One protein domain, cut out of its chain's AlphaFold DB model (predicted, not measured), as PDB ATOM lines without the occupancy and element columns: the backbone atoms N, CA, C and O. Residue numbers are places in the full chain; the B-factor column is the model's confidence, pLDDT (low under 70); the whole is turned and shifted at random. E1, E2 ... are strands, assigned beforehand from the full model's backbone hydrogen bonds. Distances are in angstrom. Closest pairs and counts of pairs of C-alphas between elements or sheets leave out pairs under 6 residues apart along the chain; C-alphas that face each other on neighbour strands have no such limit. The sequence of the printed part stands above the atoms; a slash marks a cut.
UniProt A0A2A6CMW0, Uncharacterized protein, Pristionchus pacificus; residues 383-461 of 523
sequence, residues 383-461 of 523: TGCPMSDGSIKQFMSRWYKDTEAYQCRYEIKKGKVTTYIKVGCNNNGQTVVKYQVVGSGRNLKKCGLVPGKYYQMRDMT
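What this domain is: This is residues 383 to 461 of the 523 residues of an uncharacterized protein of Pristionchus pacificus (UniProt A0A2A6CMW0). A long twisted hairpin, E4 and E5, makes the spine of the domain, with E3 beside E4 and E6 beside the far part of E5, and two small hairpins pack on it: E1 and E2 partway along, E7 and E8 near the end of E5. E7 and E8 cross the sheet E3 E4 E5 E6 as the second, smaller layer of a sandwich, two sheets face to face, with their strands at 64 degrees. The printed part has 79 residues, with no named helix and eight strands in the order E1 to E8; the class is all strand. The four-stranded sheet, in the order E3, E4, E5, E6, is antiparallel and strongly twisted. The whole is loose, with a radius of gyration of the C-alphas of 14.5 A, and elongated, spanning 44 by 28 by 22 A.

How they stand to each other: Start at E1, residues 384 to 386, and E2, residues 392 to 394, an antiparallel hairpin where N 385 and O 393 are 2.8 A apart. Next look at E3, residues 398 to 401, E4, residues 404 to 413, E5, residues 416 to 427, and E6, residues 430 to 433: a meander, each strand the antiparallel neighbour of the one before. Within hydrogen-bond range you find N 399 and O 406 at 3.0 A, N 409 and O 420 at 2.9 A, and N 425 and O 432 at 2.8 A. The closest C-alphas of E1 and E4, those of Cys 385 and Cys 408, are 5.7 A apart. Last come E7, residues 445 to 449, and E8, residues 455 to 459, an antiparallel hairpin with N 446 and O 458 at 2.8 A. The closest C-alphas of E5 and E8, those of Cys 425 and Gln 456, are 5.1 A apart. E1 and E8 are apart.

Where its parts are: Find C-alpha 384 at (-13.342, 28.957, -34.231), where E1 begins its 6.4 A; E2 runs 6.1 A and E3 10.4 A. From C-alpha 404 at (-12.788, 44.776, -23.381), E4 runs 27.5 A, and E5 then runs 32.7 A. E6 covers 9.5 A, E7 12.4 A, and E8 12.5 A, to C-alpha 459 at (-22.554, 54.043, -14.480).

The domain as a whole: The C-alphas farthest apart, those of Gly 415 and Arg 442, are 44.7 A apart. The link from E6 to E7 is long, with 11 residues; in it, residues 437 to 438 pair antiparallel with residues 445 to 446 of E7. The other links are tight. The printed part has no cut, and no printed residue has a pLDDT under 70.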
ATOM      1  N   THR A 383     -13.439  25.743 -36.959       95.50
ATOM      2  CA  THR A 383     -13.072  25.368 -35.577       95.50
ATOM      3  C   THR A 383     -13.098  26.539 -34.589       95.50
ATOM      4  O   THR A 383     -12.981  26.346 -33.379       95.50
ATOM      5  N   GLY A 384     -13.290  27.769 -35.074       96.19
ATOM      6  CA  GLY A 384     -13.342  28.957 -34.231       96.19
ATOM      7  C   GLY A 384     -13.375  30.259 -35.022       96.19
ATOM      8  O   GLY A 384     -13.691  30.289 -36.211       96.19
ATOM      9  N   CYS A 385     -13.052  31.355 -34.347       97.00
ATOM     10  CA  CYS A 385     -13.018  32.686 -34.929       97.00
ATOM     11  C   CYS A 385     -11.616  32.956 -35.482       97.00
ATOM     12  O   CYS A 385     -10.661  32.922 -34.696       97.00
ATOM     13  N   PRO A 386     -11.478  33.215 -36.794       96.12
ATOM     14  CA  PRO A 386     -10.201  33.607 -37.366       96.12
ATOM     15  C   PRO A 386      -9.811  34.992 -36.844       96.12
ATOM     16  O   PRO A 386     -10.639  35.904 -36.775       96.12
ATOM     17  N   MET A 387      -8.549  35.133 -36.464       95.31
ATOM     18  CA  MET A 387      -7.962  36.375 -35.980       95.31
ATOM     19  C   MET A 387      -7.107  37.020 -37.076       95.31
ATOM     20  O   MET A 387      -6.701  36.369 -38.036       95.31
ATOM     21  N   SER A 388      -6.808  38.311 -36.927       92.50
ATOM     22  CA  SER A 388      -5.995  39.062 -37.896       92.50
ATOM     23  C   SER A 388      -4.552  38.557 -38.024       92.50
ATOM     24  O   SER A 388      -3.913  38.813 -39.035       92.50
ATOM     25  N   ASP A 389      -4.040  37.855 -37.012       93.44
ATOM     26  CA  ASP A 389      -2.707  37.237 -36.996       93.44
ATOM     27  C   ASP A 389      -2.683  35.824 -37.616       93.44
ATOM     28  O   ASP A 389      -1.665  35.140 -37.561       93.44
ATOM     29  N   GLY A 390      -3.805  35.364 -38.181       94.44
ATOM     30  CA  GLY A 390      -3.956  34.019 -38.739       94.44
ATOM     31  C   GLY A 390      -4.239  32.928 -37.700       94.44
ATOM     32  O   GLY A 390      -4.529  31.793 -38.079       94.44
ATOM     33  N   SER A 391      -4.210  33.243 -36.400       95.75
ATOM     34  CA  SER A 391      -4.597  32.298 -35.351       95.75
ATOM     35  C   SER A 391      -6.115  32.082 -35.311       95.75
ATOM     36  O   SER A 391      -6.903  32.893 -35.805       95.75
ATOM     37  N   ILE A 392      -6.550  30.977 -34.699       95.50
ATOM     38  CA  ILE A 392      -7.971  30.671 -34.494       95.50
ATOM     39  C   ILE A 392      -8.269  30.680 -32.996       95.50
ATOM     40  O   ILE A 392      -7.730  29.875 -32.231       95.50
ATOM     41  N   LYS A 393      -9.175  31.561 -32.563       95.81
ATOM     42  CA  LYS A 393      -9.746  31.492 -31.211       95.81
ATOM     43  C   LYS A 393     -10.869  30.469 -31.200       95.81
ATOM     44  O   LYS A 393     -11.878  30.647 -31.877       95.81
ATOM     45  N   GLN A 394     -10.697  29.412 -30.410       95.00
ATOM     46  CA  GLN A 394     -11.674  28.329 -30.260       95.00
ATOM     47  C   GLN A 394     -13.059  28.865 -29.883       95.00
ATOM     48  O   GLN A 394     -13.178  29.882 -29.188       95.00
ATOM     49  N   PHE A 395     -14.119  28.177 -30.299       94.69
ATOM     50  CA  PHE A 395     -15.478  28.574 -29.939       94.69
ATOM     51  C   PHE A 395     -15.668  28.701 -28.433       94.69
ATOM     52  O   PHE A 395     -15.123  27.930 -27.647       94.69
ATOM     53  N   MET A 396     -16.453  29.701 -28.031       88.75
ATOM     54  CA  MET A 396     -16.762  30.030 -26.639       88.75
ATOM     55  C   MET A 396     -15.569  30.474 -25.787       88.75
ATOM     56  O   MET A 396     -15.806  30.986 -24.687       88.75
ATOM     57  N   SER A 397     -14.333  30.369 -26.298       92.56
ATOM     58  CA  SER A 397     -13.152  30.922 -25.646       92.56
ATOM     59  C   SER A 397     -13.325  32.421 -25.441       92.56
ATOM     60  O   SER A 397     -13.895  33.136 -26.278       92.56
ATOM     61  N   ARG A 398     -12.869  32.875 -24.277       91.81
ATOM     62  CA  ARG A 398     -12.892  34.274 -23.874       91.81
ATOM     63  C   ARG A 398     -11.467  34.777 -23.796       91.81
ATOM     64  O   ARG A 398     -10.584  34.059 -23.333       91.81
ATOM     65  N   TRP A 399     -11.261  36.008 -24.226       92.75
ATOM     66  CA  TRP A 399     -10.004  36.710 -24.029       92.75
ATOM     67  C   TRP A 399     -10.282  38.175 -23.745       92.75
ATOM     68  O   TRP A 399     -11.379  38.682 -23.992       92.75
ATOM     69  N   TYR A 400      -9.281  38.839 -23.190       88.88
ATOM     70  CA  TYR A 400      -9.401  40.203 -22.714       88.88
ATOM     71  C   TYR A 400      -8.314  41.050 -23.353       88.88
ATOM     72  O   TYR A 400      -7.182  40.594 -23.516       88.88
ATOM     73  N   LYS A 401      -8.684  42.274 -23.715       86.44
ATOM     74  CA  LYS A 401      -7.750  43.324 -24.105       86.44
ATOM     75  C   LYS A 401      -8.170  44.565 -23.334       86.44
ATOM     76  O   LYS A 401      -9.251  45.097 -23.574       86.44
ATOM     77  N   ASP A 402      -7.362  44.955 -22.358       86.56
ATOM     78  CA  ASP A 402      -7.664  46.061 -21.449       86.56
ATOM     79  C   ASP A 402      -9.029  45.880 -20.749       86.56
ATOM     80  O   ASP A 402      -9.234  44.920 -20.002       86.56
ATOM     81  N   THR A 403      -9.984  46.782 -20.990       84.62
ATOM     82  CA  THR A 403     -11.342  46.730 -20.420       84.62
ATOM     83  C   THR A 403     -12.325  45.906 -21.251       84.62
ATOM     84  O   THR A 403     -13.440  45.624 -20.794       84.62
ATOM     85  N   GLU A 404     -11.935  45.515 -22.463       84.12
ATOM     86  CA  GLU A 404     -12.788  44.776 -23.381       84.12
ATOM     87  C   GLU A 404     -12.695  43.277 -23.133       84.12
ATOM     88  O   GLU A 404     -11.621  42.681 -23.010       84.12
ATOM     89  N   ALA A 405     -13.867  42.659 -23.103       88.25
ATOM     90  CA  ALA A 405     -14.016  41.223 -23.075       88.25
ATOM     91  C   ALA A 405     -14.512  40.754 -24.438       88.25
ATOM     92  O   ALA A 405     -15.521  41.236 -24.954       88.25
ATOM     93  N   TYR A 406     -13.818  39.777 -24.998       89.56
ATOM     94  CA  TYR A 406     -14.132  39.194 -26.287       89.56
ATOM     95  C   TYR A 406     -14.503  37.734 -26.102       89.56
ATOM     96  O   TYR A 406     -13.934  37.032 -25.264       89.56
ATOM     97  N   GLN A 407     -15.455  37.264 -26.896       92.81
ATOM     98  CA  GLN A 407     -15.819  35.859 -26.936       92.81
ATOM     99  C   GLN A 407     -16.028  35.411 -28.373       92.81
ATOM    100  O   GLN A 407     -16.797  36.029 -29.114       92.81
ATOM    101  N   CYS A 408     -15.403  34.299 -28.749       94.44
ATOM    102  CA  CYS A 408     -15.684  33.691 -30.038       94.44
ATOM    103  C   CYS A 408     -17.067  33.029 -30.013       94.44
ATOM    104  O   CYS A 408     -17.353  32.186 -29.157       94.44
ATOM    105  N   ARG A 409     -17.938  33.421 -30.941       94.88
ATOM    106  CA  ARG A 409     -19.298  32.903 -31.090       94.88
ATOM    107  C   ARG A 409     -19.518  32.450 -32.526       94.88
ATOM    108  O   ARG A 409     -18.740  32.753 -33.427       94.88
ATOM    109  N   TYR A 410     -20.598  31.717 -32.714       96.00
ATOM    110  CA  TYR A 410     -21.035  31.256 -34.016       96.00
ATOM    111  C   TYR A 410     -22.550  31.386 -34.139       96.00
ATOM    112  O   TYR A 410     -23.261  31.611 -33.154       96.00
ATOM    113  N   GLU A 411     -23.023  31.262 -35.368       94.44
ATOM    114  CA  GLU A 411     -24.426  31.148 -35.728       94.44
ATOM    115  C   GLU A 411     -24.551  30.170 -36.897       94.44
ATOM    116  O   GLU A 411     -23.730  30.194 -37.818       94.44
ATOM    117  N   ILE A 412     -25.581  29.326 -36.872       93.31
ATOM    118  CA  ILE A 412     -25.922  28.452 -37.991       93.31
ATOM    119  C   ILE A 412     -27.096  29.075 -38.739       93.31
ATOM    120  O   ILE A 412     -28.202  29.169 -38.211       93.31
ATOM    121  N   LYS A 413     -26.875  29.476 -39.992       92.12
ATOM    122  CA  LYS A 413     -27.930  29.973 -40.886       92.12
ATOM    123  C   LYS A 413     -27.968  29.138 -42.149       92.12
ATOM    124  O   LYS A 413     -26.971  29.048 -42.858       92.12
ATOM    125  N   LYS A 414     -29.131  28.547 -42.446       90.88
ATOM    126  CA  LYS A 414     -29.352  27.720 -43.649       90.88
ATOM    127  C   LYS A 414     -28.269  26.636 -43.820       90.88
ATOM    128  O   LYS A 414     -27.712  26.480 -44.902       90.88
ATOM    129  N   GLY A 415     -27.918  25.955 -42.725       90.81
ATOM    130  CA  GLY A 415     -26.888  24.910 -42.716       90.81
ATOM    131  C   GLY A 415     -25.449  25.405 -42.914       90.81
ATOM    132  O   GLY A 415     -24.576  24.599 -43.205       90.81
ATOM    133  N   LYS A 416     -25.180  26.711 -42.783       93.81
ATOM    134  CA  LYS A 416     -23.825  27.277 -42.832       93.81
ATOM    135  C   LYS A 416     -23.451  27.904 -41.498       93.81
ATOM    136  O   LYS A 416     -24.237  28.666 -40.932       93.81
ATOM    137  N   VAL A 417     -22.236  27.623 -41.036       96.25
ATOM    138  CA  VAL A 417     -21.663  28.217 -39.823       96.25
ATOM    139  C   VAL A 417     -21.017  29.548 -40.172       96.25
ATOM    140  O   VAL A 417     -20.126  29.613 -41.014       96.25
ATOM    141  N   THR A 418     -21.453  30.613 -39.509       95.94
ATOM    142  CA  THR A 418     -20.779  31.915 -39.531       95.94
ATOM    143  C   THR A 418     -20.218  32.190 -38.148       95.94
ATOM    144  O   THR A 418     -20.928  32.038 -37.154       95.94
ATOM    145  N   THR A 419     -18.954  32.589 -38.066       96.12
ATOM    146  CA  THR A 419     -18.305  32.928 -36.796       96.12
ATOM    147  C   THR A 419     -18.251  34.436 -36.625       96.12
ATOM    148  O   THR A 419     -18.205  35.192 -37.594       96.12
ATOM    149  N   TYR A 420     -18.324  34.894 -35.382       93.50
ATOM    150  CA  TYR A 420     -18.223  36.309 -35.063       93.50
ATOM    151  C   TYR A 420     -17.657  36.499 -33.663       93.50
ATOM    152  O   TYR A 420     -17.839  35.677 -32.760       93.50
ATOM    153  N   ILE A 421     -16.977  37.623 -33.473       91.81
ATOM    154  CA  ILE A 421     -16.419  37.996 -32.182       91.81
ATOM    155  C   ILE A 421     -17.458  38.839 -31.450       91.81
ATOM    156  O   ILE A 421     -17.811  39.942 -31.869       91.81
ATOM    157  N   LYS A 422     -17.963  38.311 -30.338       89.19
ATOM    158  CA  LYS A 422     -18.852  39.052 -29.453       89.19
ATOM    159  C   LYS A 422     -18.017  39.920 -28.522       89.19
ATOM    160  O   LYS A 422     -17.249  39.392 -27.722       89.19
ATOM    161  N   VAL A 423     -18.208  41.230 -28.622       87.94
ATOM    162  CA  VAL A 423     -17.536  42.227 -27.781       87.94
ATOM    163  C   VAL A 423     -18.428  42.601 -26.597       87.94
ATOM    164  O   VAL A 423     -19.652  42.737 -26.719       87.94
ATOM    165  N   GLY A 424     -17.806  42.757 -25.441       90.94
ATOM    166  CA  GLY A 424     -18.419  43.170 -24.194       90.94
ATOM    167  C   GLY A 424     -17.396  43.814 -23.268       90.94
ATOM    168  O   GLY A 424     -16.284  44.147 -23.668       90.94
ATOM    169  N   CYS A 425     -17.777  43.973 -22.012       91.06
ATOM    170  CA  CYS A 425     -16.948  44.557 -20.971       91.06
ATOM    171  C   CYS A 425     -16.525  43.472 -19.990       91.06
ATOM    172  O   CYS A 425     -17.313  42.570 -19.686       91.06
ATOM    173  N   ASN A 426     -15.308  43.569 -19.469       86.75
ATOM    174  CA  ASN A 426     -14.896  42.750 -18.337       86.75
ATOM    175  C   ASN A 426     -15.481  43.334 -17.039       86.75
ATOM    176  O   ASN A 426     -15.249  44.499 -16.717       86.75
ATOM    177  N   ASN A 427     -16.243  42.534 -16.298       87.25
ATOM    178  CA  ASN A 427     -16.748  42.871 -14.971       87.25
ATOM    179  C   ASN A 427     -16.427  41.718 -14.018       87.25
ATOM    180  O   ASN A 427     -17.089  40.682 -14.067       87.25
ATOM    181  N   ASN A 428     -15.405  41.876 -13.176       84.50
ATOM    182  CA  ASN A 428     -14.964  40.853 -12.218       84.50
ATOM    183  C   ASN A 428     -14.728  39.467 -12.863       84.50
ATOM    184  O   ASN A 428     -15.178  38.445 -12.350       84.50
ATOM    185  N   GLY A 429     -14.073  39.427 -14.031       78.62
ATOM    186  CA  GLY A 429     -13.786  38.184 -14.760       78.62
ATOM    187  C   GLY A 429     -14.970  37.614 -15.550       78.62
ATOM    188  O   GLY A 429     -14.841  36.562 -16.180       78.62
ATOM    189  N   GLN A 430     -16.122  38.294 -15.549       80.44
ATOM    190  CA  GLN A 430     -17.276  37.952 -16.375       80.44
ATOM    191  C   GLN A 430     -17.419  38.908 -17.560       80.44
ATOM    192  O   GLN A 430     -17.289  40.124 -17.432       80.44
ATOM    193  N   THR A 431     -17.747  38.354 -18.727       80.75
ATOM    194  CA  THR A 431     -18.086  39.130 -19.923       80.75
ATOM    195  C   THR A 431     -19.519  39.651 -19.821       80.75
ATOM    196  O   THR A 431     -20.469  38.876 -19.926       80.75
ATOM    197  N   VAL A 432     -19.682  40.965 -19.672       84.69
ATOM    198  CA  VAL A 432     -20.978  41.651 -19.774       84.69
ATOM    199  C   VAL A 432     -21.175  42.077 -21.218       84.69
ATOM    200  O   VAL A 432     -20.323  42.762 -21.783       84.69
ATOM    201  N   VAL A 433     -22.271  41.660 -21.851       80.62
ATOM    202  CA  VAL A 433     -22.456  41.922 -23.285       80.62
ATOM    203  C   VAL A 433     -22.700  43.410 -23.527       80.62
ATOM    204  O   VAL A 433     -23.214  44.113 -22.657       80.62
ATOM    205  N   LYS A 434     -22.348  43.898 -24.717       82.81
ATOM    206  CA  LYS A 434     -22.586  45.287 -25.121       82.81
ATOM    207  C   LYS A 434     -24.010  45.751 -24.769       82.81
ATOM    208  O   LYS A 434     -24.988  45.092 -25.114       82.81
ATOM    209  N   TYR A 435     -24.096  46.890 -24.084       80.94
ATOM    210  CA  TYR A 435     -25.316  47.541 -23.588       80.94
ATOM    211  C   TYR A 435     -26.115  46.789 -22.521       80.94
ATOM    212  O   TYR A 435     -27.162  47.279 -22.098       80.94
ATOM    213  N   GLN A 436     -25.629  45.649 -22.035       84.94
ATOM    214  CA  GLN A 436     -26.260  44.970 -20.915       84.94
ATOM    215  C   GLN A 436     -26.058  45.766 -19.624       84.94
ATOM    216  O   GLN A 436     -24.963  46.261 -19.343       84.94
ATOM    217  N   VAL A 437     -27.139  45.864 -18.852       86.31
ATOM    218  CA  VAL A 437     -27.173  46.446 -17.510       86.31
ATOM    219  C   VAL A 437     -26.978  45.330 -16.483       86.31
ATOM    220  O   VAL A 437     -27.565  44.256 -16.614       86.31
ATOM    221  N   VAL A 438     -26.155  45.581 -15.471       87.38
ATOM    222  CA  VAL A 438     -25.885  44.691 -14.335       87.38
ATOM    223  C   VAL A 438     -25.968  45.483 -13.030       87.38
ATOM    224  O   VAL A 438     -25.664  46.675 -13.001       87.38
ATOM    225  N   GLY A 439     -26.365  44.818 -11.947       84.38
ATOM    226  CA  GLY A 439     -26.562  45.430 -10.630       84.38
ATOM    227  C   GLY A 439     -28.028  45.465 -10.201       84.38
ATOM    228  O   GLY A 439     -28.908  44.951 -10.892       84.38
ATOM    229  N   SER A 440     -28.285  46.058  -9.037       75.31
ATOM    230  CA  SER A 440     -29.619  46.182  -8.444       75.31
ATOM    231  C   SER A 440     -29.795  47.531  -7.743       75.31
ATOM    232  O   SER A 440     -28.827  48.193  -7.354       75.31
ATOM    233  N   GLY A 441     -31.052  47.961  -7.602       76.69
ATOM    234  CA  GLY A 441     -31.395  49.233  -6.968       76.69
ATOM    235  C   GLY A 441     -30.792  50.429  -7.710       76.69
ATOM    236  O   GLY A 441     -31.007  50.584  -8.907       76.69
ATOM    237  N   ARG A 442     -30.038  51.270  -6.989       71.44
ATOM    238  CA  ARG A 442     -29.358  52.454  -7.548       71.44
ATOM    239  C   ARG A 442     -27.962  52.158  -8.111       71.44
ATOM    240  O   ARG A 442     -27.401  53.006  -8.792       71.44
ATOM    241  N   ASN A 443     -27.421  50.961  -7.881       81.81
ATOM    242  CA  ASN A 443     -26.076  50.568  -8.318       81.81
ATOM    243  C   ASN A 443     -26.115  49.876  -9.691       81.81
ATOM    244  O   ASN A 443     -25.540  48.801  -9.873       81.81
ATOM    245  N   LEU A 444     -26.843  50.462 -10.647       86.19
ATOM    246  CA  LEU A 444     -26.934  49.937 -12.007       86.19
ATOM    247  C   LEU A 444     -25.737  50.410 -12.830       86.19
ATOM    248  O   LEU A 444     -25.556  51.602 -13.082       86.19
ATOM    249  N   LYS A 445     -24.945  49.450 -13.297       91.69
ATOM    250  CA  LYS A 445     -23.859  49.675 -14.248       91.69
ATOM    251  C   LYS A 445     -24.235  49.085 -15.588       91.69
ATOM    252  O   LYS A 445     -24.976  48.109 -15.662       91.69
ATOM    253  N   LYS A 446     -23.678  49.623 -16.665       92.06
ATOM    254  CA  LYS A 446     -23.828  49.029 -17.989       92.06
ATOM    255  C   LYS A 446     -22.505  48.894 -18.712       92.06
ATOM    256  O   LYS A 446     -21.593  49.695 -18.514       92.06
ATOM    257  N   CYS A 447     -22.438  47.914 -19.602       90.94
ATOM    258  CA  CYS A 447     -21.357  47.837 -20.570       90.94
ATOM    259  C   CYS A 447     -21.612  48.842 -21.699       90.94
ATOM    260  O   CYS A 447     -22.470  48.625 -22.559       90.94
ATOM    261  N   GLY A 448     -20.920  49.979 -21.674       88.44
ATOM    262  CA  GLY A 448     -21.127  51.075 -22.616       88.44
ATOM    263  C   GLY A 448     -19.836  51.490 -23.306       88.44
ATOM    264  O   GLY A 448     -18.753  51.343 -22.747       88.44
ATOM    265  N   LEU A 449     -19.966  52.045 -24.511       84.31
ATOM    266  CA  LEU A 449     -18.864  52.769 -25.136       84.31
ATOM    267  C   LEU A 449     -18.585  54.031 -24.313       84.31
ATOM    268  O   LEU A 449     -19.527  54.729 -23.915       84.31
ATOM    269  N   VAL A 450     -17.311  54.306 -24.052       84.56
ATOM    270  CA  VAL A 450     -16.872  55.538 -23.392       84.56
ATOM    271  C   VAL A 450     -16.078  56.370 -24.391       84.56
ATOM    272  O   VAL A 450     -15.182  55.821 -25.020       84.56
ATOM    273  N   PRO A 451     -16.403  57.661 -24.590       81.56
ATOM    274  CA  PRO A 451     -15.706  58.495 -25.568       81.56
ATOM    275  C   PRO A 451     -14.184  58.471 -25.371       81.56
ATOM    276  O   PRO A 451     -13.704  58.576 -24.243       81.56
ATOM    277  N   GLY A 452     -13.435  58.289 -26.462       79.75
ATOM    278  CA  GLY A 452     -11.970  58.157 -26.430       79.75
ATOM    279  C   GLY A 452     -11.450  56.848 -25.822       79.75
ATOM    280  O   GLY A 452     -10.242  56.660 -25.718       79.75
ATOM    281  N   LYS A 453     -12.343  55.939 -25.421       76.44
ATOM    282  CA  LYS A 453     -12.037  54.612 -24.884       76.44
ATOM    283  C   LYS A 453     -12.855  53.544 -25.612       76.44
ATOM    284  O   LYS A 453     -13.734  53.815 -26.428       76.44
ATOM    285  N   TYR A 454     -12.550  52.302 -25.281       84.06
ATOM    286  CA  TYR A 454     -13.281  51.131 -25.735       84.06
ATOM    287  C   TYR A 454     -14.514  50.840 -24.855       84.06
ATOM    288  O   TYR A 454     -14.924  51.666 -24.032       84.06
ATOM    289  N   TYR A 455     -15.151  49.676 -25.036       86.50
ATOM    290  CA  TYR A 455     -16.232  49.245 -24.146       86.50
ATOM    291  C   TYR A 455     -15.706  49.042 -22.721       86.50
ATOM    292  O   TYR A 455     -14.741  48.312 -22.489       86.50
ATOM    293  N   GLN A 456     -16.369  49.677 -21.755       90.44
ATOM    294  CA  GLN A 456     -16.084  49.497 -20.334       90.44
ATOM    295  C   GLN A 456     -17.370  49.506 -19.506       90.44
ATOM    296  O   GLN A 456     -18.407  50.046 -19.909       90.44
ATOM    297  N   MET A 457     -17.299  48.891 -18.326       92.62
ATOM    298  CA  MET A 457     -18.349  49.042 -17.330       92.62
ATOM    299  C   MET A 457     -18.372  50.493 -16.859       92.62
ATOM    300  O   MET A 457     -17.359  51.016 -16.399       92.62
ATOM    301  N   ARG A 458     -19.529  51.142 -16.968       92.81
ATOM    302  CA  ARG A 458     -19.744  52.498 -16.462       92.81
ATOM    303  C   ARG A 458     -21.104  52.630 -15.808       92.81
ATOM    304  O   ARG A 458     -22.008  51.835 -16.078       92.81
ATOM    305  N   ASP A 459     -21.253  53.671 -15.009       91.50
ATOM    306  CA  ASP A 459     -22.554  54.043 -14.480       91.50
ATOM    307  C   ASP A 459     -23.486  54.474 -15.622       91.50
ATOM    308  O   ASP A 459     -23.064  54.950 -16.692       91.50
ATOM    309  N   MET A 460     -24.776  54.221 -15.427       88.75
ATOM    310  CA  MET A 460     -25.812  54.647 -16.359       88.75
ATOM    311  C   MET A 460     -26.075  56.148 -16.207       88.75
ATOM    312  O   MET A 460     -26.037  56.690 -15.107       88.75
ATOM    313  N   THR A 461     -26.373  56.824 -17.313       87.56
ATOM    314  CA  THR A 461     -26.842  58.219 -17.275       87.56
ATOM    315  C   THR A 461     -28.291  58.286 -16.784       87.56
ATOM    316  O   THR A 461     -29.031  57.309 -16.896       87.56
TER     317      THR A 461